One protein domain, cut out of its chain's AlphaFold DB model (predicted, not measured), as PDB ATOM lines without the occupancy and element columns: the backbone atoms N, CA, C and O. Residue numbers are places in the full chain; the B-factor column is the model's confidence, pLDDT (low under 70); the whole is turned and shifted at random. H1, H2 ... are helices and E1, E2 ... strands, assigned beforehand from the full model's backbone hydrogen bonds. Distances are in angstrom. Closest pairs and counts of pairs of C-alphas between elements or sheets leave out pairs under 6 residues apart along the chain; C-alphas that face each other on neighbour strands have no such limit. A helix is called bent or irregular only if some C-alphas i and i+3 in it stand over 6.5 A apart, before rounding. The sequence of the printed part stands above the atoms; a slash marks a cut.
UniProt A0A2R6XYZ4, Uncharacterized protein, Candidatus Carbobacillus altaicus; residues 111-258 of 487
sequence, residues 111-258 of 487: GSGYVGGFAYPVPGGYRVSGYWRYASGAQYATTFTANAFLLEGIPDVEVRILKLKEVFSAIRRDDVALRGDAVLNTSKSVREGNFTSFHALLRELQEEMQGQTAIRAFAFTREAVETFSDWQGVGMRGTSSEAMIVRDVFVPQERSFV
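What this domain is: This is residues 111 to 258 of the 487 residues of an uncharacterized protein of Candidatus Carbobacillus altaicus (UniProt A0A2R6XYZ4). One six-stranded sheet is folded back on itself into a small, incompletely closed barrel: E4 and E3 make one leaf, E2, E6 and E5 the other, and E1 is the hinge. H1 and H4, running opposite ways, cover one side of it, while short H2 and H3 lie farther out with a long loop, residues 185 to 197. The 148 printed residues hold four named helices and six named strands, along the chain E1 E2 E3 H1 H2 H3 H4 E4 E5 E6, of mixed class. The mixed sheet has the order E4 E3 E1 E2 E6 E5; the whole is compact, with a radius of gyration of the C-alphas of 15.2 A and spans of 45 by 40 by 26 A.

Where its parts are: E1, residues 111 to 122, begins at C-alpha (-9.878, 59.080, 94.555) and is 23.4 A long. Beside it run E2, residues 125 to 135, 23.8 A, and E3, residues 143 to 150, 20.5 A. E4 is residues 214 to 221, 22.8 A, and E5 residues 226 to 228. E6, residues 242 to 252, 25.0 A, ends at C-alpha (3.925, 70.247, 97.542). H1 is residues 157 to 169, 17.9 A; H2, 173 to 179; H3, 181 to 184; H4, 198 to 208, 15.2 A.

How they stand to each other: The folded sheet, one sheet bent back into two leaves that face each other, is strongly twisted; E1 bends by 99 degrees at residue 114. E1 and E2 are an antiparallel hairpin, with N 118 and O 129 2.9 A apart. E2 and E6 are antiparallel, N 128 to O 249 2.9 A; E5 and E6 are an antiparallel hairpin, N 226 to O 245 3.0 A. E3 is parallel to E1, N 119 to O 149 2.8 A, and antiparallel to E4, N 148 to O 216 2.9 A. Residues 217 to 218 of E4 pair antiparallel with residues 256 to 257. H1 and H4 are on the same face, at heights of 9.6 A and 9.9 A over the sheet. H1 touches H4 with residues 164 to 168 alone, closest C-alphas Val 167 and Phe 198, 6.6 A, at a shallow tilt of 20 degrees. H2 only grazes the sheet with residues 173 to 177 and touches H3 only at the corner, closest C-alphas Val 176 and Val 183, 5.6 A. H3 is not on the sheet. Every O i to N i+4 pair is within hydrogen-bond range in H1, H2 and H4; H3 is too short for one.

The domain as a whole: The C-alphas of Pro 155 and Gly 235, 45.5 A apart, are the two farthest apart. The printed part has no cut. The links H3 to H4 and E5 to E6 are long, 13 residues each. The mean pLDDT of the printed part is 78.5; 42 residues are under 70, among them residues 170 to 202.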
ATOM      1  N   GLY A 111     -10.799  59.503  93.517       92.75
ATOM      2  CA  GLY A 111      -9.878  59.080  94.555       92.75
ATOM      3  C   GLY A 111     -10.498  58.097  95.515       92.75
ATOM      4  O   GLY A 111     -11.533  57.499  95.232       92.75
ATOM      5  N   SER A 112      -9.850  57.947  96.662       90.00
ATOM      6  CA  SER A 112     -10.313  57.060  97.719       90.00
ATOM      7  C   SER A 112     -10.188  57.749  99.069       90.00
ATOM      8  O   SER A 112      -9.135  58.287  99.415       90.00
ATOM      9  N   GLY A 113     -11.271  57.704  99.847       85.81
ATOM     10  CA  GLY A 113     -11.279  58.168 101.234       85.81
ATOM     11  C   GLY A 113     -10.606  57.193 102.205       85.81
ATOM     12  O   GLY A 113     -10.353  57.559 103.351       85.81
ATOM     13  N   TYR A 114     -10.301  55.967 101.768       85.38
ATOM     14  CA  TYR A 114      -9.591  54.987 102.586       85.38
ATOM     15  C   TYR A 114      -8.163  55.459 102.896       85.38
ATOM     16  O   TYR A 114      -7.489  56.038 102.042       85.38
ATOM     17  N   VAL A 115      -7.672  55.188 104.104       86.62
ATOM     18  CA  VAL A 115      -6.291  55.509 104.491       86.62
ATOM     19  C   VAL A 115      -5.366  54.380 104.026       86.62
ATOM     20  O   VAL A 115      -5.085  53.434 104.754       86.62
ATOM     21  N   GLY A 116      -4.944  54.453 102.763       82.88
ATOM     22  CA  GLY A 116      -4.202  53.395 102.060       82.88
ATOM     23  C   GLY A 116      -2.709  53.659 101.843       82.88
ATOM     24  O   GLY A 116      -2.030  52.882 101.169       82.88
ATOM     25  N   GLY A 117      -2.175  54.756 102.380       87.12
ATOM     26  CA  GLY A 117      -0.786  55.152 102.160       87.12
ATOM     27  C   GLY A 117      -0.114  55.758 103.379       87.12
ATOM     28  O   GLY A 117      -0.722  55.930 104.433       87.12
ATOM     29  N   PHE A 118       1.149  56.121 103.196       87.19
ATOM     30  CA  PHE A 118       1.938  56.883 104.152       87.19
ATOM     31  C   PHE A 118       2.604  58.075 103.460       87.19
ATOM     32  O   PHE A 118       2.925  58.038 102.268       87.19
ATOM     33  N   ALA A 119       2.827  59.134 104.226       92.25
ATOM     34  CA  ALA A 119       3.506  60.340 103.791       92.25
ATOM     35  C   ALA A 119       4.526  60.767 104.843       92.25
ATOM     36  O   ALA A 119       4.279  60.603 106.031       92.25
ATOM     37  N   TYR A 120       5.651  61.340 104.430       90.56
ATOM     38  CA  TYR A 120       6.634  61.913 105.351       90.56
ATOM     39  C   TYR A 120       7.090  63.294 104.862       90.56
ATOM     40  O   TYR A 120       7.130  63.524 103.643       90.56
ATOM     41  N   PRO A 121       7.384  64.230 105.784       92.75
ATOM     42  CA  PRO A 121       7.745  65.593 105.426       92.75
ATOM     43  C   PRO A 121       9.120  65.647 104.752       92.75
ATOM     44  O   PRO A 121      10.060  64.947 105.126       92.75
ATOM     45  N   VAL A 122       9.237  66.515 103.753       94.44
ATOM     46  CA  VAL A 122      10.486  66.891 103.077       94.44
ATOM     47  C   VAL A 122      10.481  68.408 102.847       94.44
ATOM     48  O   VAL A 122       9.417  69.027 102.913       94.44
ATOM     49  N   PRO A 123      11.623  69.059 102.552       95.75
ATOM     50  CA  PRO A 123      11.616  70.488 102.244       95.75
ATOM     51  C   PRO A 123      10.596  70.835 101.142       95.75
ATOM     52  O   PRO A 123      10.662  70.302 100.035       95.75
ATOM     53  N   GLY A 124       9.640  71.714 101.458       95.06
ATOM     54  CA  GLY A 124       8.596  72.182 100.534       95.06
ATOM     55  C   GLY A 124       7.322  71.326 100.446       95.06
ATOM     56  O   GLY A 124       6.386  71.718  99.744       95.06
ATOM     57  N   GLY A 125       7.237  70.191 101.145       96.56
ATOM     58  CA  GLY A 125       6.028  69.367 101.148       96.56
ATOM     59  C   GLY A 125       6.257  67.962 101.685       96.56
ATOM     60  O   GLY A 125       6.845  67.775 102.746       96.56
ATOM     61  N   TYR A 126       5.786  66.964 100.943       96.62
ATOM     62  CA  TYR A 126       5.767  65.575 101.385       96.62
ATOM     63  C   TYR A 126       6.214  64.630 100.281       96.62
ATOM     64  O   TYR A 126       6.081  64.917  99.090       96.62
ATOM     65  N   ARG A 127       6.705  63.463 100.680       95.25
ATOM     66  CA  ARG A 127       6.818  62.297  99.807       95.25
ATOM     67  C   ARG A 127       5.751  61.296 100.209       95.25
ATOM     68  O   ARG A 127       5.660  60.948 101.384       95.25
ATOM     69  N   VAL A 128       4.953  60.854  99.243       95.00
ATOM     70  CA  VAL A 128       3.784  60.005  99.488       95.00
ATOM     71  C   VAL A 128       3.914  58.700  98.718       95.00
ATOM     72  O   VAL A 128       4.294  58.695  97.547       95.00
ATOM     73  N   SER A 129       3.602  57.589  99.381       90.75
ATOM     74  CA  SER A 129       3.455  56.277  98.747       90.75
ATOM     75  C   SER A 129       2.222  55.574  99.288       90.75
ATOM     76  O   SER A 129       1.901  55.696 100.471       90.75
ATOM     77  N   GLY A 130       1.536  54.808  98.451       87.62
ATOM     78  CA  GLY A 130       0.381  54.057  98.919       87.62
ATOM     79  C   GLY A 130      -0.380  53.342  97.827       87.62
ATOM     80  O   GLY A 130      -0.125  53.520  96.632       87.62
ATOM     81  N   TYR A 131      -1.321  52.530  98.289       85.31
ATOM     82  CA  TYR A 131      -2.246  51.771  97.472       85.31
ATOM     83  C   TYR A 131      -3.666  52.002  97.979       85.31
ATOM     84  O   TYR A 131      -3.959  51.813  99.159       85.31
ATOM     85  N   TRP A 132      -4.560  52.362  97.068       88.38
ATOM     86  CA  TRP A 132      -5.961  52.595  97.373       88.38
ATOM     87  C   TRP A 132      -6.839  51.820  96.411       88.38
ATOM     88  O   TRP A 132      -6.649  51.884  95.198       88.38
ATOM     89  N   ARG A 133      -7.839  51.127  96.952       83.06
ATOM     90  CA  ARG A 133      -8.888  50.507  96.144       83.06
ATOM     91  C   ARG A 133     -10.036  51.466  95.904       83.06
ATOM     92  O   ARG A 133     -10.249  52.409  96.674       83.06
ATOM     93  N   TYR A 134     -10.808  51.120  94.881       86.69
ATOM     94  CA  TYR A 134     -12.097  51.717  94.578       86.69
ATOM     95  C   TYR A 134     -12.009  53.219  94.294       86.69
ATOM     96  O   TYR A 134     -12.810  54.003  94.796       86.69
ATOM     97  N   ALA A 135     -11.052  53.621  93.457       90.81
ATOM     98  CA  ALA A 135     -11.012  54.963  92.893       90.81
ATOM     99  C   ALA A 135     -12.009  55.058  91.727       90.81
ATOM    100  O   ALA A 135     -11.641  55.043  90.552       90.81
ATOM    101  N   SER A 136     -13.304  55.110  92.047       92.12
ATOM    102  CA  SER A 136     -14.363  55.301  91.050       92.12
ATOM    103  C   SER A 136     -14.076  56.528  90.185       92.12
ATOM    104  O   SER A 136     -13.770  57.597  90.702       92.12
ATOM    105  N   GLY A 137     -14.141  56.365  88.863       86.81
ATOM    106  CA  GLY A 137     -13.851  57.454  87.921       86.81
ATOM    107  C   GLY A 137     -12.372  57.685  87.625       86.81
ATOM    108  O   GLY A 137     -12.051  58.601  86.868       86.81
ATOM    109  N   ALA A 138     -11.471  56.830  88.127       90.06
ATOM    110  CA  ALA A 138     -10.033  56.891  87.856       90.06
ATOM    111  C   ALA A 138      -9.682  57.018  86.365       90.06
ATOM    112  O   ALA A 138      -8.736  57.716  86.006       90.06
ATOM    113  N   GLN A 139     -10.468  56.401  85.481       87.25
ATOM    114  CA  GLN A 139     -10.262  56.486  84.035       87.25
ATOM    115  C   GLN A 139     -10.332  57.921  83.504       87.25
ATOM    116  O   GLN A 139      -9.547  58.275  82.624       87.25
ATOM    117  N   TYR A 140     -11.201  58.751  84.077       91.25
ATOM    118  CA  TYR A 140     -11.502  60.109  83.610       91.25
ATOM    119  C   TYR A 140     -10.903  61.192  84.509       91.25
ATOM    120  O   TYR A 140     -10.945  62.368  84.164       91.25
ATOM    121  N   ALA A 141     -10.343  60.795  85.652       95.38
ATOM    122  CA  ALA A 141      -9.785  61.701  86.638       95.38
ATOM    123  C   ALA A 141      -8.617  62.512  86.066       95.38
ATOM    124  O   ALA A 141      -7.660  61.954  85.513       95.38
ATOM    125  N   THR A 142      -8.687  63.826  86.254       97.12
ATOM    126  CA  THR A 142      -7.579  64.764  86.021       97.12
ATOM    127  C   THR A 142      -6.735  64.938  87.278       97.12
ATOM    128  O   THR A 142      -5.531  65.178  87.199       97.12
ATOM    129  N   THR A 143      -7.378  64.782  88.437       97.62
ATOM    130  CA  THR A 143      -6.774  64.911  89.760       97.62
ATOM    131  C   THR A 143      -7.280  63.782  90.642       97.62
ATOM    132  O   THR A 143      -8.483  63.512  90.684       97.62
ATOM    133  N   PHE A 144      -6.366  63.155  91.375       97.50
ATOM    134  CA  PHE A 144      -6.701  62.156  92.380       97.50
ATOM    135  C   PHE A 144      -6.572  62.726  93.781       97.50
ATOM    136  O   PHE A 144      -5.620  63.454  94.053       97.50
ATOM    137  N   THR A 145      -7.468  62.346  94.684       96.56
ATOM    138  CA  THR A 145      -7.317  62.588  96.120       96.56
ATOM    139  C   THR A 145      -7.184  61.277  96.888       96.56
ATOM    140  O   THR A 145      -7.851  60.285  96.590       96.56
ATOM    141  N   ALA A 146      -6.287  61.241  97.870       95.31
ATOM    142  CA  ALA A 146      -6.093  60.051  98.690       95.31
ATOM    143  C   ALA A 146      -5.649  60.402 100.107       95.31
ATOM    144  O   ALA A 146      -4.868  61.337 100.301       95.31
ATOM    145  N   ASN A 147      -6.113  59.615 101.078       92.56
ATOM    146  CA  ASN A 147      -5.712  59.748 102.474       92.56
ATOM    147  C   ASN A 147      -4.496  58.873 102.789       92.56
ATOM    148  O   ASN A 147      -4.450  57.696 102.417       92.56
ATOM    149  N   ALA A 148      -3.534  59.435 103.515       91.12
ATOM    150  CA  ALA A 148      -2.351  58.732 103.990       91.12
ATOM    151  C   ALA A 148      -2.055  59.063 105.459       91.12
ATOM    152  O   ALA A 148      -2.362  60.157 105.941       91.12
ATOM    153  N   PHE A 149      -1.422  58.117 106.149       86.81
ATOM    154  CA  PHE A 149      -0.848  58.344 107.470       86.81
ATOM    155  C   PHE A 149       0.357  59.274 107.355       86.81
ATOM    156  O   PHE A 149       1.282  59.012 106.583       86.81
ATOM    157  N   LEU A 150       0.360  60.358 108.124       87.88
ATOM    158  CA  LEU A 150       1.494  61.265 108.196       87.88
ATOM    159  C   LEU A 150       2.517  60.744 109.214       87.88
ATOM    160  O   LEU A 150       2.245  60.662 110.409       87.88
ATOM    161  N   LEU A 151       3.704  60.409 108.719       84.81
ATOM    162  CA  LEU A 151       4.848  59.952 109.494       84.81
ATOM    163  C   LEU A 151       5.700  61.153 109.919       84.81
ATOM    164  O   LEU A 151       6.762  61.420 109.357       84.81
ATOM    165  N   GLU A 152       5.205  61.905 110.896       79.25
ATOM    166  CA  GLU A 152       5.872  63.075 111.469       79.25
ATOM    167  C   GLU A 152       5.964  62.926 112.992       79.25
ATOM    168  O   GLU A 152       5.036  62.435 113.627       79.25
ATOM    169  N   GLY A 153       7.099  63.315 113.583       72.88
ATOM    170  CA  GLY A 153       7.300  63.234 115.037       72.88
ATOM    171  C   GLY A 153       7.486  61.816 115.597       72.88
ATOM    172  O   GLY A 153       7.426  61.635 116.811       72.88
ATOM    173  N   ILE A 154       7.731  60.817 114.743       71.69
ATOM    174  CA  ILE A 154       7.921  59.415 115.147       71.69
ATOM    175  C   ILE A 154       9.410  59.137 115.443       71.69
ATOM    176  O   ILE A 154      10.261  59.487 114.620       71.69
ATOM    177  N   PRO A 155       9.759  58.466 116.558       70.50
ATOM    178  CA  PRO A 155      11.119  57.977 116.794       70.50
ATOM    179  C   PRO A 155      11.589  57.010 115.695       70.50
ATOM    180  O   PRO A 155      10.833  56.144 115.251       70.50
ATOM    181  N   ASP A 156      12.841  57.153 115.254       73.50
ATOM    182  CA  ASP A 156      13.462  56.313 114.215       73.50
ATOM    183  C   ASP A 156      12.661  56.245 112.894       73.50
ATOM    184  O   ASP A 156      12.701  55.247 112.164       73.50
ATOM    185  N   VAL A 157      11.922  57.315 112.564       74.62
ATOM    186  CA  VAL A 157      11.041  57.383 111.383       74.62
ATOM    187  C   VAL A 157      11.765  57.051 110.078       74.62
ATOM    188  O   VAL A 157      11.190  56.430 109.190       74.62
ATOM    189  N   GLU A 158      13.045  57.395 109.975       78.44
ATOM    190  CA  GLU A 158      13.878  57.162 108.794       78.44
ATOM    191  C   GLU A 158      14.033  55.665 108.492       78.44
ATOM    192  O   GLU A 158      13.879  55.243 107.344       78.44
ATOM    193  N   VAL A 159      14.244  54.839 109.524       77.19
ATOM    194  CA  VAL A 159      14.349  53.378 109.387       77.19
ATOM    195  C   VAL A 159      13.006  52.786 108.953       77.19
ATOM    196  O   VAL A 159      12.951  51.929 108.069       77.19
ATOM    197  N   ARG A 160      11.905  53.287 109.528       73.69
ATOM    198  CA  ARG A 160      10.535  52.868 109.191       73.69
ATOM    199  C   ARG A 160      10.189  53.214 107.740       73.69
ATOM    200  O   ARG A 160       9.669  52.367 107.016       73.69
ATOM    201  N   ILE A 161      10.539  54.422 107.295       75.81
ATOM    202  CA  ILE A 161      10.365  54.874 105.909       75.81
ATOM    203  C   ILE A 161      11.155  53.978 104.953       75.81
ATOM    204  O   ILE A 161      10.607  53.560 103.936       75.81
ATOM    205  N   LEU A 162      12.415  53.654 105.263       78.81
ATOM    206  CA  LEU A 162      13.229  52.775 104.417       78.81
ATOM    207  C   LEU A 162      12.599  51.384 104.270       78.81
ATOM    208  O   LEU A 162      12.462  50.907 103.144       78.81
ATOM    209  N   LYS A 163      12.131  50.782 105.371       74.12
ATOM    210  CA  LYS A 163      11.448  49.479 105.350       74.12
ATOM    211  C   LYS A 163      10.152  49.524 104.533       74.12
ATOM    212  O   LYS A 163       9.897  48.634 103.723       74.12
ATOM    213  N   LEU A 164       9.345  50.574 104.695       74.25
ATOM    214  CA  LEU A 164       8.127  50.769 103.903       74.25
ATOM    215  C   LEU A 164       8.434  50.939 102.412       74.25
ATOM    216  O   LEU A 164       7.756  50.338 101.580       74.25
ATOM    217  N   LYS A 165       9.461  51.725 102.064       75.00
ATOM    218  CA  LYS A 165       9.905  51.899 100.674       75.00
ATOM    219  C   LYS A 165      10.373  50.586 100.064       75.00
ATOM    220  O   LYS A 165       9.994  50.290  98.935       75.00
ATOM    221  N   GLU A 166      11.157  49.804 100.799       73.81
ATOM    222  CA  GLU A 166      11.635  48.497 100.350       73.81
ATOM    223  C   GLU A 166      10.457  47.573 100.024       73.81
ATOM    224  O   GLU A 166      10.336  47.107  98.888       73.81
ATOM    225  N   VAL A 167       9.523  47.403 100.964       67.56
ATOM    226  CA  VAL A 167       8.340  46.550 100.767       67.56
ATOM    227  C   VAL A 167       7.453  47.066  99.636       67.56
ATOM    228  O   VAL A 167       6.990  46.282  98.808       67.56
ATOM    229  N   PHE A 168       7.244  48.381  99.543       70.56
ATOM    230  CA  PHE A 168       6.384  48.951  98.509       70.56
ATOM    231  C   PHE A 168       7.010  48.884  97.107       70.56
ATOM    232  O   PHE A 168       6.303  48.690  96.116       70.56
ATOM    233  N   SER A 169       8.341  48.979  97.012       70.12
ATOM    234  CA  SER A 169       9.074  48.835  95.746       70.12
ATOM    235  C   SER A 169       8.948  47.433  95.137       70.12
ATOM    236  O   SER A 169       9.020  47.288  93.918       70.12
ATOM    237  N   ALA A 170       8.685  46.415  95.964       65.25
ATOM    238  CA  ALA A 170       8.474  45.039  95.522       65.25
ATOM    239  C   ALA A 170       7.070  44.792  94.930       65.25
ATOM    240  O   ALA A 170       6.867  43.803  94.221       65.25
ATOM    241  N   ILE A 171       6.101  45.686  95.170       66.69
ATOM    242  CA  ILE A 171       4.730  45.552  94.659       66.69
ATOM    243  C   ILE A 171       4.698  45.957  93.185       66.69
ATOM    244  O   ILE A 171       4.665  47.147  92.850       66.69
ATOM    245  N   ARG A 172       4.665  44.969  92.287       66.81
ATOM    246  CA  ARG A 172       4.539  45.208  90.843       66.81
ATOM    247  C   ARG A 172       3.082  45.343  90.417       66.81
ATOM    248  O   ARG A 172       2.211  44.621  90.896       66.81
ATOM    249  N   ARG A 173       2.861  46.228  89.441       64.69
ATOM    250  CA  ARG A 173       1.579  46.452  88.756       64.69
ATOM    251  C   ARG A 173       0.895  45.145  88.341       64.69
ATOM    252  O   ARG A 173      -0.262  44.924  88.682       64.69
ATOM    253  N   ASP A 174       1.627  44.284  87.640       64.44
ATOM    254  CA  ASP A 174       1.072  43.053  87.066       64.44
ATOM    255  C   ASP A 174       0.683  42.038  88.143       64.44
ATOM    256  O   ASP A 174      -0.296  41.310  87.995       64.44
ATOM    257  N   ASP A 175       1.416  42.020  89.259       61.25
ATOM    258  CA  ASP A 175       1.121  41.131  90.378       61.25
ATOM    259  C   ASP A 175      -0.211  41.556  91.035       61.25
ATOM    260  O   ASP A 175      -1.101  40.719  91.210       61.25
ATOM    261  N   VAL A 176      -0.405  42.855  91.300       59.44
ATOM    262  CA  VAL A 176      -1.664  43.410  91.844       59.44
ATOM    263  C   VAL A 176      -2.844  43.159  90.903       59.44
ATOM    264  O   VAL A 176      -3.897  42.713  91.356       59.44
ATOM    265  N   ALA A 177      -2.667  43.361  89.595       56.59
ATOM    266  CA  ALA A 177      -3.716  43.108  88.605       56.59
ATOM    267  C   ALA A 177      -4.158  41.631  88.558       56.59
ATOM    268  O   ALA A 177      -5.319  41.342  88.279       56.59
ATOM    269  N   LEU A 178      -3.252  40.688  88.846       53.22
ATOM    270  CA  LEU A 178      -3.528  39.248  88.794       53.22
ATOM    271  C   LEU A 178      -4.107  38.671  90.089       53.22
ATOM    272  O   LEU A 178      -4.822  37.671  90.028       53.22
ATOM    273  N   ARG A 179      -3.761  39.220  91.262       52.44
ATOM    274  CA  ARG A 179      -4.152  38.621  92.558       52.44
ATOM    275  C   ARG A 179      -4.840  39.586  93.527       52.44
ATOM    276  O   ARG A 179      -5.118  39.189  94.659       52.44
ATOM    277  N   GLY A 180      -5.117  40.823  93.112       57.81
ATOM    278  CA  GLY A 180      -5.733  41.849  93.955       57.81
ATOM    279  C   GLY A 180      -4.975  42.045  95.271       57.81
ATOM    280  O   GLY A 180      -3.743  41.982  95.320       57.81
ATOM    281  N   ASP A 181      -5.716  42.191  96.371       53.69
ATOM    282  CA  ASP A 181      -5.159  42.424  97.715       53.69
ATOM    283  C   ASP A 181      -4.257  41.291  98.220       53.69
ATOM    284  O   ASP A 181      -3.458  41.484  99.142       53.69
ATOM    285  N   ALA A 182      -4.324  40.103  97.608       49.06
ATOM    286  CA  ALA A 182      -3.439  39.006  97.964       49.06
ATOM    287  C   ALA A 182      -1.965  39.343  97.687       49.06
ATOM    288  O   ALA A 182      -1.110  38.807  98.381       49.06
ATOM    289  N   VAL A 183      -1.640  40.245  96.747       50.03
ATOM    290  CA  VAL A 183      -0.247  40.667  96.460       50.03
ATOM    291  C   VAL A 183       0.302  41.628  97.496       50.03
ATOM    292  O   VAL A 183       1.477  41.549  97.851       50.03
ATOM    293  N   LEU A 184      -0.561  42.470  98.056       50.62
ATOM    294  CA  LEU A 184      -0.205  43.312  99.195       50.62
ATOM    295  C   LEU A 184       0.110  42.450 100.412       50.62
ATOM    296  O   LEU A 184       0.959  42.841 101.203       50.62
ATOM    297  N   ASN A 185      -0.513  41.265 100.493       47.25
ATOM    298  CA  ASN A 185      -0.254  40.218 101.479       47.25
ATOM    299  C   ASN A 185       0.836  39.206 101.083       47.25
ATOM    300  O   ASN A 185       1.292  38.453 101.940       47.25
ATOM    301  N   THR A 186       1.268  39.170  99.816       48.09
ATOM    302  CA  THR A 186       2.250  38.208  99.300       48.09
ATOM    303  C   THR A 186       3.027  38.778  98.105       48.09
ATOM    304  O   THR A 186       2.575  38.726  96.965       48.09
ATOM    305  N   SER A 187       4.265  39.231  98.298       42.91
ATOM    306  CA  SER A 187       5.229  39.212  97.188       42.91
ATOM    307  C   SER A 187       6.646  38.923  97.683       42.91
ATOM    308  O   SER A 187       7.027  39.246  98.803       42.91
ATOM    309  N   LYS A 188       7.364  38.124  96.891       38.22
ATOM    310  CA  LYS A 188       8.520  37.315  97.291       38.22
ATOM    311  C   LYS A 188       9.836  38.106  97.340       38.22
ATOM    312  O   LYS A 188      10.195  38.765  96.375       38.22
ATOM    313  N   SER A 189      10.581  37.793  98.406       37.03
ATOM    314  CA  SER A 189      12.037  37.801  98.635       37.03
ATOM    315  C   SER A 189      12.793  39.128  98.721       37.03
ATOM    316  O   SER A 189      13.213  39.659  97.698       37.03
ATOM    317  N   VAL A 190      13.222  39.458  99.942       34.44
ATOM    318  CA  VAL A 190      14.651  39.620 100.248       34.44
ATOM    319  C   VAL A 190      14.936  38.796 101.515       34.44
ATOM    320  O   VAL A 190      14.052  38.572 102.332       34.44
ATOM    321  N   ARG A 191      16.115  38.180 101.556       38.16
ATOM    322  CA  ARG A 191      16.608  37.195 102.536       38.16
ATOM    323  C   ARG A 191      16.248  37.586 103.985       38.16
ATOM    324  O   ARG A 191      16.392  38.748 104.309       38.16
ATOM    325  N   GLU A 192      15.892  36.606 104.831       36.91
ATOM    326  CA  GLU A 192      15.718  36.723 106.308       36.91
ATOM    327  C   GLU A 192      14.279  36.885 106.861       36.91
ATOM    328  O   GLU A 192      13.941  37.828 107.559       36.91
ATOM    329  N   GLY A 193      13.430  35.876 106.641       35.03
ATOM    330  CA  GLY A 193      12.687  35.214 107.733       35.03
ATOM    331  C   GLY A 193      11.575  35.915 108.539       35.03
ATOM    332  O   GLY A 193      10.887  35.190 109.248       35.03
ATOM    333  N   ASN A 194      11.331  37.227 108.442       41.12
ATOM    334  CA  ASN A 194      10.246  37.903 109.179       41.12
ATOM    335  C   ASN A 194       9.235  38.566 108.223       41.12
ATOM    336  O   ASN A 194       9.587  39.425 107.418       41.12
ATOM    337  N   PHE A 195       7.972  38.132 108.295       50.84
ATOM    338  CA  PHE A 195       6.903  38.470 107.351       50.84
ATOM    339  C   PHE A 195       6.043  39.632 107.854       50.84
ATOM    340  O   PHE A 195       5.380  39.478 108.874       50.84
ATOM    341  N   THR A 196       5.927  40.716 107.083       53.22
ATOM    342  CA  THR A 196       4.827  41.675 107.260       53.22
ATOM    343  C   THR A 196       4.380  42.209 105.892       53.22
ATOM    344  O   THR A 196       5.193  42.703 105.113       53.22
ATOM    345  N   SER A 197       3.091  42.069 105.566       61.34
ATOM    346  CA  SER A 197       2.472  42.642 104.360       61.34
ATOM    347  C   SER A 197       2.481  44.174 104.394       61.34
ATOM    348  O   SER A 197       2.572  44.742 105.476       61.34
ATOM    349  N   PHE A 198       2.337  44.877 103.260       66.25
ATOM    350  CA  PHE A 198       2.280  46.354 103.281       66.25
ATOM    351  C   PHE A 198       1.164  46.863 104.207       66.25
ATOM    352  O   PHE A 198       1.390  47.739 105.034       66.25
ATOM    353  N   HIS A 199      -0.017  46.242 104.145       66.69
ATOM    354  CA  HIS A 199      -1.115  46.561 105.056       66.69
ATOM    355  C   HIS A 199      -0.858  46.134 106.498       66.69
ATOM    356  O   HIS A 199      -1.333  46.808 107.401       66.69
ATOM    357  N   ALA A 200      -0.136  45.038 106.745       66.38
ATOM    358  CA  ALA A 200       0.237  44.678 108.106       66.38
ATOM    359  C   ALA A 200       1.290  45.643 108.671       66.38
ATOM    360  O   ALA A 200       1.147  46.025 109.816       66.38
ATOM    361  N   LEU A 201       2.241  46.143 107.871       68.00
ATOM    362  CA  LEU A 201       3.191  47.176 108.303       68.00
ATOM    363  C   LEU A 201       2.476  48.493 108.581       68.00
ATOM    364  O   LEU A 201       2.764  49.147 109.574       68.00
ATOM    365  N   LEU A 202       1.528  48.879 107.721       69.00
ATOM    366  CA  LEU A 202       0.693  50.052 107.971       69.00
ATOM    367  C   LEU A 202      -0.156  49.887 109.238       69.00
ATOM    368  O   LEU A 202      -0.252  50.837 110.005       69.00
ATOM    369  N   ARG A 203      -0.731  48.702 109.486       70.88
ATOM    370  CA  ARG A 203      -1.485  48.416 110.719       70.88
ATOM    371  C   ARG A 203      -0.596  48.395 111.957       70.88
ATOM    372  O   ARG A 203      -0.966  49.004 112.945       70.88
ATOM    373  N   GLU A 204       0.571  47.762 111.897       71.19
ATOM    374  CA  GLU A 204       1.564  47.775 112.979       71.19
ATOM    375  C   GLU A 204       1.959  49.215 113.315       71.19
ATOM    376  O   GLU A 204       1.914  49.614 114.472       71.19
ATOM    377  N   LEU A 205       2.256  50.035 112.299       68.06
ATOM    378  CA  LEU A 205       2.538  51.456 112.496       68.06
ATOM    379  C   LEU A 205       1.343  52.200 113.101       68.06
ATOM    380  O   LEU A 205       1.535  53.019 113.991       68.06
ATOM    381  N   GLN A 206       0.119  51.910 112.660       68.69
ATOM    382  CA  GLN A 206      -1.094  52.508 113.217       68.69
ATOM    383  C   GLN A 206      -1.296  52.131 114.698       68.69
ATOM    384  O   GLN A 206      -1.597  53.001 115.514       68.69
ATOM    385  N   GLU A 207      -1.112  50.858 115.052       71.56
ATOM    386  CA  GLU A 207      -1.243  50.340 116.419       71.56
ATOM    387  C   GLU A 207      -0.157  50.902 117.347       71.56
ATOM    388  O   GLU A 207      -0.459  51.361 118.451       71.56
ATOM    389  N   GLU A 208       1.098  50.929 116.888       65.06
ATOM    390  CA  GLU A 208       2.225  51.515 117.623       65.06
ATOM    391  C   GLU A 208       2.019  53.002 117.912       65.06
ATOM    392  O   GLU A 208       2.453  53.507 118.947       65.06
ATOM    393  N   MET A 209       1.357  53.709 117.000       65.44
ATOM    394  CA  MET A 209       1.177  55.147 117.101       65.44
ATOM    395  C   MET A 209      -0.011  55.568 117.978       65.44
ATOM    396  O   MET A 209      -0.230  56.766 118.077       65.44
ATOM    397  N   GLN A 210      -0.756  54.652 118.622       57.47
ATOM    398  CA  GLN A 210      -1.780  54.905 119.667       57.47
ATOM    399  C   GLN A 210      -2.469  56.296 119.630       57.47
ATOM    400  O   GLN A 210      -2.414  57.062 120.594       57.47
ATOM    401  N   GLY A 211      -3.118  56.651 118.516       56.03
ATOM    402  CA  GLY A 211      -3.866  57.916 118.382       56.03
ATOM    403  C   GLY A 211      -3.027  59.178 118.106       56.03
ATOM    404  O   GLY A 211      -3.569  60.279 118.117       56.03
ATOM    405  N   GLN A 212      -1.727  59.037 117.835       54.25
ATOM    406  CA  GLN A 212      -0.794  60.104 117.439       54.25
ATOM    407  C   GLN A 212      -0.588  60.203 115.914       54.25
ATOM    408  O   GLN A 212       0.095  61.113 115.448       54.25
ATOM    409  N   THR A 213      -1.166  59.304 115.106       61.97
ATOM    410  CA  THR A 213      -1.162  59.426 113.636       61.97
ATOM    411  C   THR A 213      -2.120  60.511 113.174       61.97
ATOM    412  O   THR A 213      -3.337  60.340 113.257       61.97
ATOM    413  N   ALA A 214      -1.591  61.579 112.582       79.19
ATOM    414  CA  ALA A 214      -2.405  62.476 111.776       79.19
ATOM    415  C   ALA A 214      -2.727  61.813 110.424       79.19
ATOM    416  O   ALA A 214      -1.839  61.290 109.745       79.19
ATOM    417  N   ILE A 215      -3.994  61.849 110.019       86.56
ATOM    418  CA  ILE A 215      -4.404  61.516 108.651       86.56
ATOM    419  C   ILE A 215      -4.340  62.801 107.831       86.56
ATOM    420  O   ILE A 215      -4.841  63.844 108.250       86.56
ATOM    421  N   ARG A 216      -3.732  62.725 106.646       91.88
ATOM    422  CA  ARG A 216      -3.663  63.849 105.712       91.88
ATOM    423  C   ARG A 216      -4.113  63.408 104.328       91.88
ATOM    424  O   ARG A 216      -3.757  62.322 103.869       91.88
ATOM    425  N   ALA A 217      -4.895  64.259 103.674       95.31
ATOM    426  CA  ALA A 217      -5.295  64.090 102.289       95.31
ATOM    427  C   ALA A 217      -4.273  64.754 101.362       95.31
ATOM    428  O   ALA A 217      -3.707  65.806 101.676       95.31
ATOM    429  N   PHE A 218      -4.058  64.148 100.198       97.56
ATOM    430  CA  PHE A 218      -3.132  64.626  99.177       97.56
ATOM    431  C   PHE A 218      -3.812  64.647  97.815       97.56
ATOM    432  O   PHE A 218      -4.517  63.701  97.467       97.56
ATOM    433  N   ALA A 219      -3.584  65.716  97.051       97.94
ATOM    434  CA  ALA A 219      -4.026  65.849  95.671       97.94
ATOM    435  C   ALA A 219      -2.871  65.565  94.696       97.94
ATOM    436  O   ALA A 219      -1.846  66.255  94.697       97.94
ATOM    437  N   PHE A 220      -3.058  64.571  93.833       97.88
ATOM    438  CA  PHE A 220      -2.098  64.128  92.824       97.88
ATOM    439  C   PHE A 220      -2.582  64.502  91.424       97.88
ATOM    440  O   PHE A 220      -3.782  64.468  91.151       97.88
ATOM    441  N   THR A 221      -1.656  64.818  90.518       96.69
ATOM    442  CA  THR A 221      -2.001  64.898  89.091       96.69
ATOM    443  C   THR A 221      -2.217  63.497  88.530       96.69
ATOM    444  O   THR A 221      -1.728  62.515  89.095       96.69
ATOM    445  N   ARG A 222      -2.914  63.398  87.395       94.88
ATOM    446  CA  ARG A 222      -3.114  62.125  86.693       94.88
ATOM    447  C   ARG A 222      -1.801  61.379  86.430       94.88
ATOM    448  O   ARG A 222      -1.751  60.169  86.599       94.88
ATOM    449  N   GLU A 223      -0.739  62.080  86.046       95.19
ATOM    450  CA  GLU A 223       0.548  61.476  85.665       95.19
ATOM    451  C   GLU A 223       1.312  60.901  86.861       95.19
ATOM    452  O   GLU A 223       2.162  60.030  86.693       95.19
ATOM    453  N   ALA A 224       1.019  61.388  88.068       95.06
ATOM    454  CA  ALA A 224       1.636  60.918  89.302       95.06
ATOM    455  C   ALA A 224       0.989  59.633  89.850       95.06
ATOM    456  O   ALA A 224       1.468  59.084  90.843       95.06
ATOM    457  N   VAL A 225      -0.102  59.176  89.230       94.19
ATOM    458  CA  VAL A 225      -0.910  58.051  89.694       94.19
ATOM    459  C   VAL A 225      -0.906  56.930  88.665       94.19
ATOM    460  O   VAL A 225      -1.335  57.095  87.523       94.19
ATOM    461  N   GLU A 226      -0.480  55.747  89.095       91.06
ATOM    462  CA  GLU A 226      -0.689  54.520  88.336       91.06
ATOM    463  C   GLU A 226      -2.079  53.959  88.664       91.06
ATOM    464  O   GLU A 226      -2.400  53.762  89.839       91.06
ATOM    465  N   THR A 227      -2.895  53.671  87.644       87.88
ATOM    466  CA  THR A 227      -4.208  53.031  87.820       87.88
ATOM    467  C   THR A 227      -4.257  51.620  87.230       87.88
ATOM    468  O   THR A 227      -3.556  51.284  86.259       87.88
ATOM    469  N   PHE A 228      -5.083  50.766  87.841       78.12
ATOM    470  CA  PHE A 228      -5.223  49.354  87.480       78.12
ATOM    471  C   PHE A 228      -6.683  48.938  87.509       78.12
ATOM    472  O   PHE A 228      -7.364  49.086  88.523       78.12
ATOM    473  N   SER A 229      -7.142  48.341  86.415       74.94
ATOM    474  CA  SER A 229      -8.471  47.750  86.361       74.94
ATOM    475  C   SER A 229      -8.479  46.399  87.082       74.94
ATOM    476  O   SER A 229      -8.151  45.371  86.495       74.94
ATOM    477  N   ASP A 230      -8.822  46.408  88.374       70.25
ATOM    478  CA  ASP A 230      -9.128  45.221  89.193       70.25
ATOM    479  C   ASP A 230     -10.638  45.077  89.474       70.25
ATOM    480  O   ASP A 230     -11.077  44.126  90.126       70.25
ATOM    481  N   TRP A 231     -11.450  46.015  88.980       81.75
ATOM    482  CA  TRP A 231     -12.878  46.078  89.266       81.75
ATOM    483  C   TRP A 231     -13.657  44.971  88.540       81.75
ATOM    484  O   TRP A 231     -13.909  45.042  87.339       81.75
ATOM    485  N   GLN A 232     -14.077  43.958  89.300       80.19
ATOM    486  CA  GLN A 232     -14.904  42.829  88.845       80.19
ATOM    487  C   GLN A 232     -16.267  42.818  89.562       80.19
ATOM    488  O   GLN A 232     -16.736  41.782  90.032       80.19
ATOM    489  N   GLY A 233     -16.892  43.992  89.694       83.75
ATOM    490  CA  GLY A 233     -18.200  44.134  90.336       83.75
ATOM    491  C   GLY A 233     -19.308  43.371  89.600       83.75
ATOM    492  O   GLY A 233     -19.341  43.318  88.365       83.75
ATOM    493  N   VAL A 234     -20.247  42.790  90.355       90.25
ATOM    494  CA  VAL A 234     -21.466  42.195  89.775       90.25
ATOM    495  C   VAL A 234     -22.422  43.276  89.267       90.25
ATOM    496  O   VAL A 234     -23.079  43.072  88.256       90.25
ATOM    497  N   GLY A 235     -22.460  44.443  89.907       93.62
ATOM    498  CA  GLY A 235     -23.090  45.671  89.419       93.62
ATOM    499  C   GLY A 235     -22.128  46.848  89.532       93.62
ATOM    500  O   GLY A 235     -20.956  46.677  89.871       93.62
ATOM    501  N   MET A 236     -22.605  48.046  89.205       96.38
ATOM    502  CA  MET A 236     -21.800  49.263  89.104       96.38
ATOM    503  C   MET A 236     -20.567  49.071  88.209       96.38
ATOM    504  O   MET A 236     -19.490  49.624  88.451       96.38
ATOM    505  N   ARG A 237     -20.698  48.241  87.168       93.94
ATOM    506  CA  ARG A 237     -19.583  47.819  86.308       93.94
ATOM    507  C   ARG A 237     -18.962  49.001  85.571       93.94
ATOM    508  O   ARG A 237     -17.742  49.095  85.502       93.94
ATOM    509  N   GLY A 238     -19.787  49.950  85.127       93.50
ATOM    510  CA  GLY A 238     -19.364  51.166  84.428       93.50
ATOM    511  C   GLY A 238     -18.631  52.198  85.287       93.50
ATOM    512  O   GLY A 238     -18.129  53.194  84.763       93.50
ATOM    513  N   THR A 239     -18.566  51.999  86.607       92.44
ATOM    514  CA  THR A 239     -17.847  52.918  87.504       92.44
ATOM    515  C   THR A 239     -16.332  52.827  87.347       92.44
ATOM    516  O   THR A 239     -15.626  53.750  87.762       92.44
ATOM    517  N   SER A 240     -15.840  51.723  86.763       82.56
ATOM    518  CA  SER A 240     -14.421  51.386  86.667       82.56
ATOM    519  C   SER A 240     -13.666  51.817  87.923       82.56
ATOM    520  O   SER A 240     -12.813  52.704  87.878       82.56
ATOM    521  N   SER A 241     -14.067  51.255  89.064       85.56
ATOM    522  CA  SER A 241     -13.532  51.601  90.383       85.56
ATOM    523  C   SER A 241     -12.144  50.991  90.580       85.56
ATOM    524  O   SER A 241     -11.956  50.120  91.424       85.56
ATOM    525  N   GLU A 242     -11.211  51.436  89.738       86.75
ATOM    526  CA  GLU A 242      -9.829  50.974  89.634       86.75
ATOM    527  C   GLU A 242      -9.073  51.169  90.950       86.75
ATOM    528  O   GLU A 242      -9.387  52.045  91.763       86.75
ATOM    529  N   ALA A 243      -8.030  50.374  91.142       85.75
ATOM    530  CA  ALA A 243      -7.036  50.644  92.161       85.75
ATOM    531  C   ALA A 243      -6.073  51.754  91.708       85.75
ATOM    532  O   ALA A 243      -5.776  51.903  90.519       85.75
ATOM    533  N   MET A 244      -5.552  52.502  92.677       88.88
ATOM    534  CA  MET A 244      -4.568  53.570  92.518       88.88
ATOM    535  C   MET A 244      -3.295  53.222  93.291       88.88
ATOM    536  O   MET A 244      -3.361  52.838  94.459       88.88
ATOM    537  N   ILE A 245      -2.136  53.419  92.661       88.88
ATOM    538  CA  ILE A 245      -0.818  53.341  93.293       88.88
ATOM    539  C   ILE A 245      -0.073  54.657  93.095       88.88
ATOM    540  O   ILE A 245      -0.015  55.207  91.996       88.88
ATOM    541  N   VAL A 246       0.552  55.115  94.176       91.75
ATOM    542  CA  VAL A 246       1.478  56.251  94.197       91.75
ATOM    543  C   VAL A 246       2.816  55.761  94.744       91.75
ATOM    544  O   VAL A 246       2.846  55.102  95.785       91.75
ATOM    545  N   ARG A 247       3.926  56.069  94.058       89.44
ATOM    546  CA  ARG A 247       5.282  55.602  94.413       89.44
ATOM    547  C   ARG A 247       6.229  56.763  94.671       89.44
ATOM    548  O   ARG A 247       6.742  57.366  93.734       89.44
ATOM    549  N   ASP A 248       6.483  57.035  95.946       91.38
ATOM    550  CA  ASP A 248       7.427  58.049  96.429       91.38
ATOM    551  C   ASP A 248       7.275  59.407  95.719       91.38
ATOM    552  O   ASP A 248       8.251  60.089  95.396       91.38
ATOM    553  N   VAL A 249       6.031  59.804  95.448       96.06
ATOM    554  CA  VAL A 249       5.712  61.027  94.711       96.06
ATOM    555  C   VAL A 249       5.905  62.225  95.624       96.06
ATOM    556  O   VAL A 249       5.414  62.244  96.752       96.06
ATOM    557  N   PHE A 250       6.615  63.241  95.132       97.62
ATOM    558  CA  PHE A 250       6.669  64.532  95.806       97.62
ATOM    559  C   PHE A 250       5.341  65.272  95.623       97.62
ATOM    560  O   PHE A 250       4.906  65.494  94.493       97.62
ATOM    561  N   VAL A 251       4.731  65.685  96.730       98.06
ATOM    562  CA  VAL A 251       3.518  66.504  96.757       98.06
ATOM    563  C   VAL A 251       3.834  67.802  97.501       98.06
ATOM    564  O   VAL A 251       4.236  67.742  98.666       98.06
ATOM    565  N   PRO A 252       3.671  68.979  96.871       97.56
ATOM    566  CA  PRO A 252       3.925  70.247  97.542       97.56
ATOM    567  C   PRO A 252       2.916  70.477  98.675       97.56
ATOM    568  O   PRO A 252       1.774  70.016  98.597       97.56
ATOM    569  N   GLN A 253       3.319  71.224  99.710       96.12
ATOM    570  CA  GLN A 253       2.488  71.501 100.895       96.12
ATOM    571  C   GLN A 253       1.068  71.964 100.530       96.12
ATOM    572  O   GLN A 253       0.090  71.499 101.111       96.12
ATOM    573  N   GLU A 254       0.963  72.844  99.534       95.44
ATOM    574  CA  GLU A 254      -0.278  73.462  99.052       95.44
ATOM    575  C   GLU A 254      -1.263  72.493  98.373       95.44
ATOM    576  O   GLU A 254      -2.409  72.863  98.139       95.44
ATOM    577  N   ARG A 255      -0.845  71.254  98.075       96.75
ATOM    578  CA  ARG A 255      -1.706  70.162  97.576       96.75
ATOM    579  C   ARG A 255      -1.991  69.099  98.635       96.75
ATOM    580  O   ARG A 255      -2.434  67.999  98.311       96.75
ATOM    581  N   SER A 256      -1.732  69.417  99.898       95.44
ATOM    582  CA  SER A 256      -2.034  68.559 101.037       95.44
ATOM    583  C   SER A 256      -2.959  69.283 102.007       95.44
ATOM    584  O   SER A 256      -2.766  70.467 102.286       95.44
ATOM    585  N   PHE A 257      -3.946  68.581 102.546       93.00
ATOM    586  CA  PHE A 257      -4.988  69.191 103.363       93.00
ATOM    587  C   PHE A 257      -5.556  68.197 104.376       93.00
ATOM    588  O   PHE A 257      -5.358  66.988 104.265       93.00
ATOM    589  N   VAL A 258      -6.252  68.717 105.382       88.75
ATOM    590  CA  VAL A 258      -7.107  67.917 106.263       88.75
ATOM    591  C   VAL A 258      -8.522  68.021 105.709       88.75
ATOM    592  O   VAL A 258      -8.973  69.104 105.330       88.75
TER     593      VAL A 258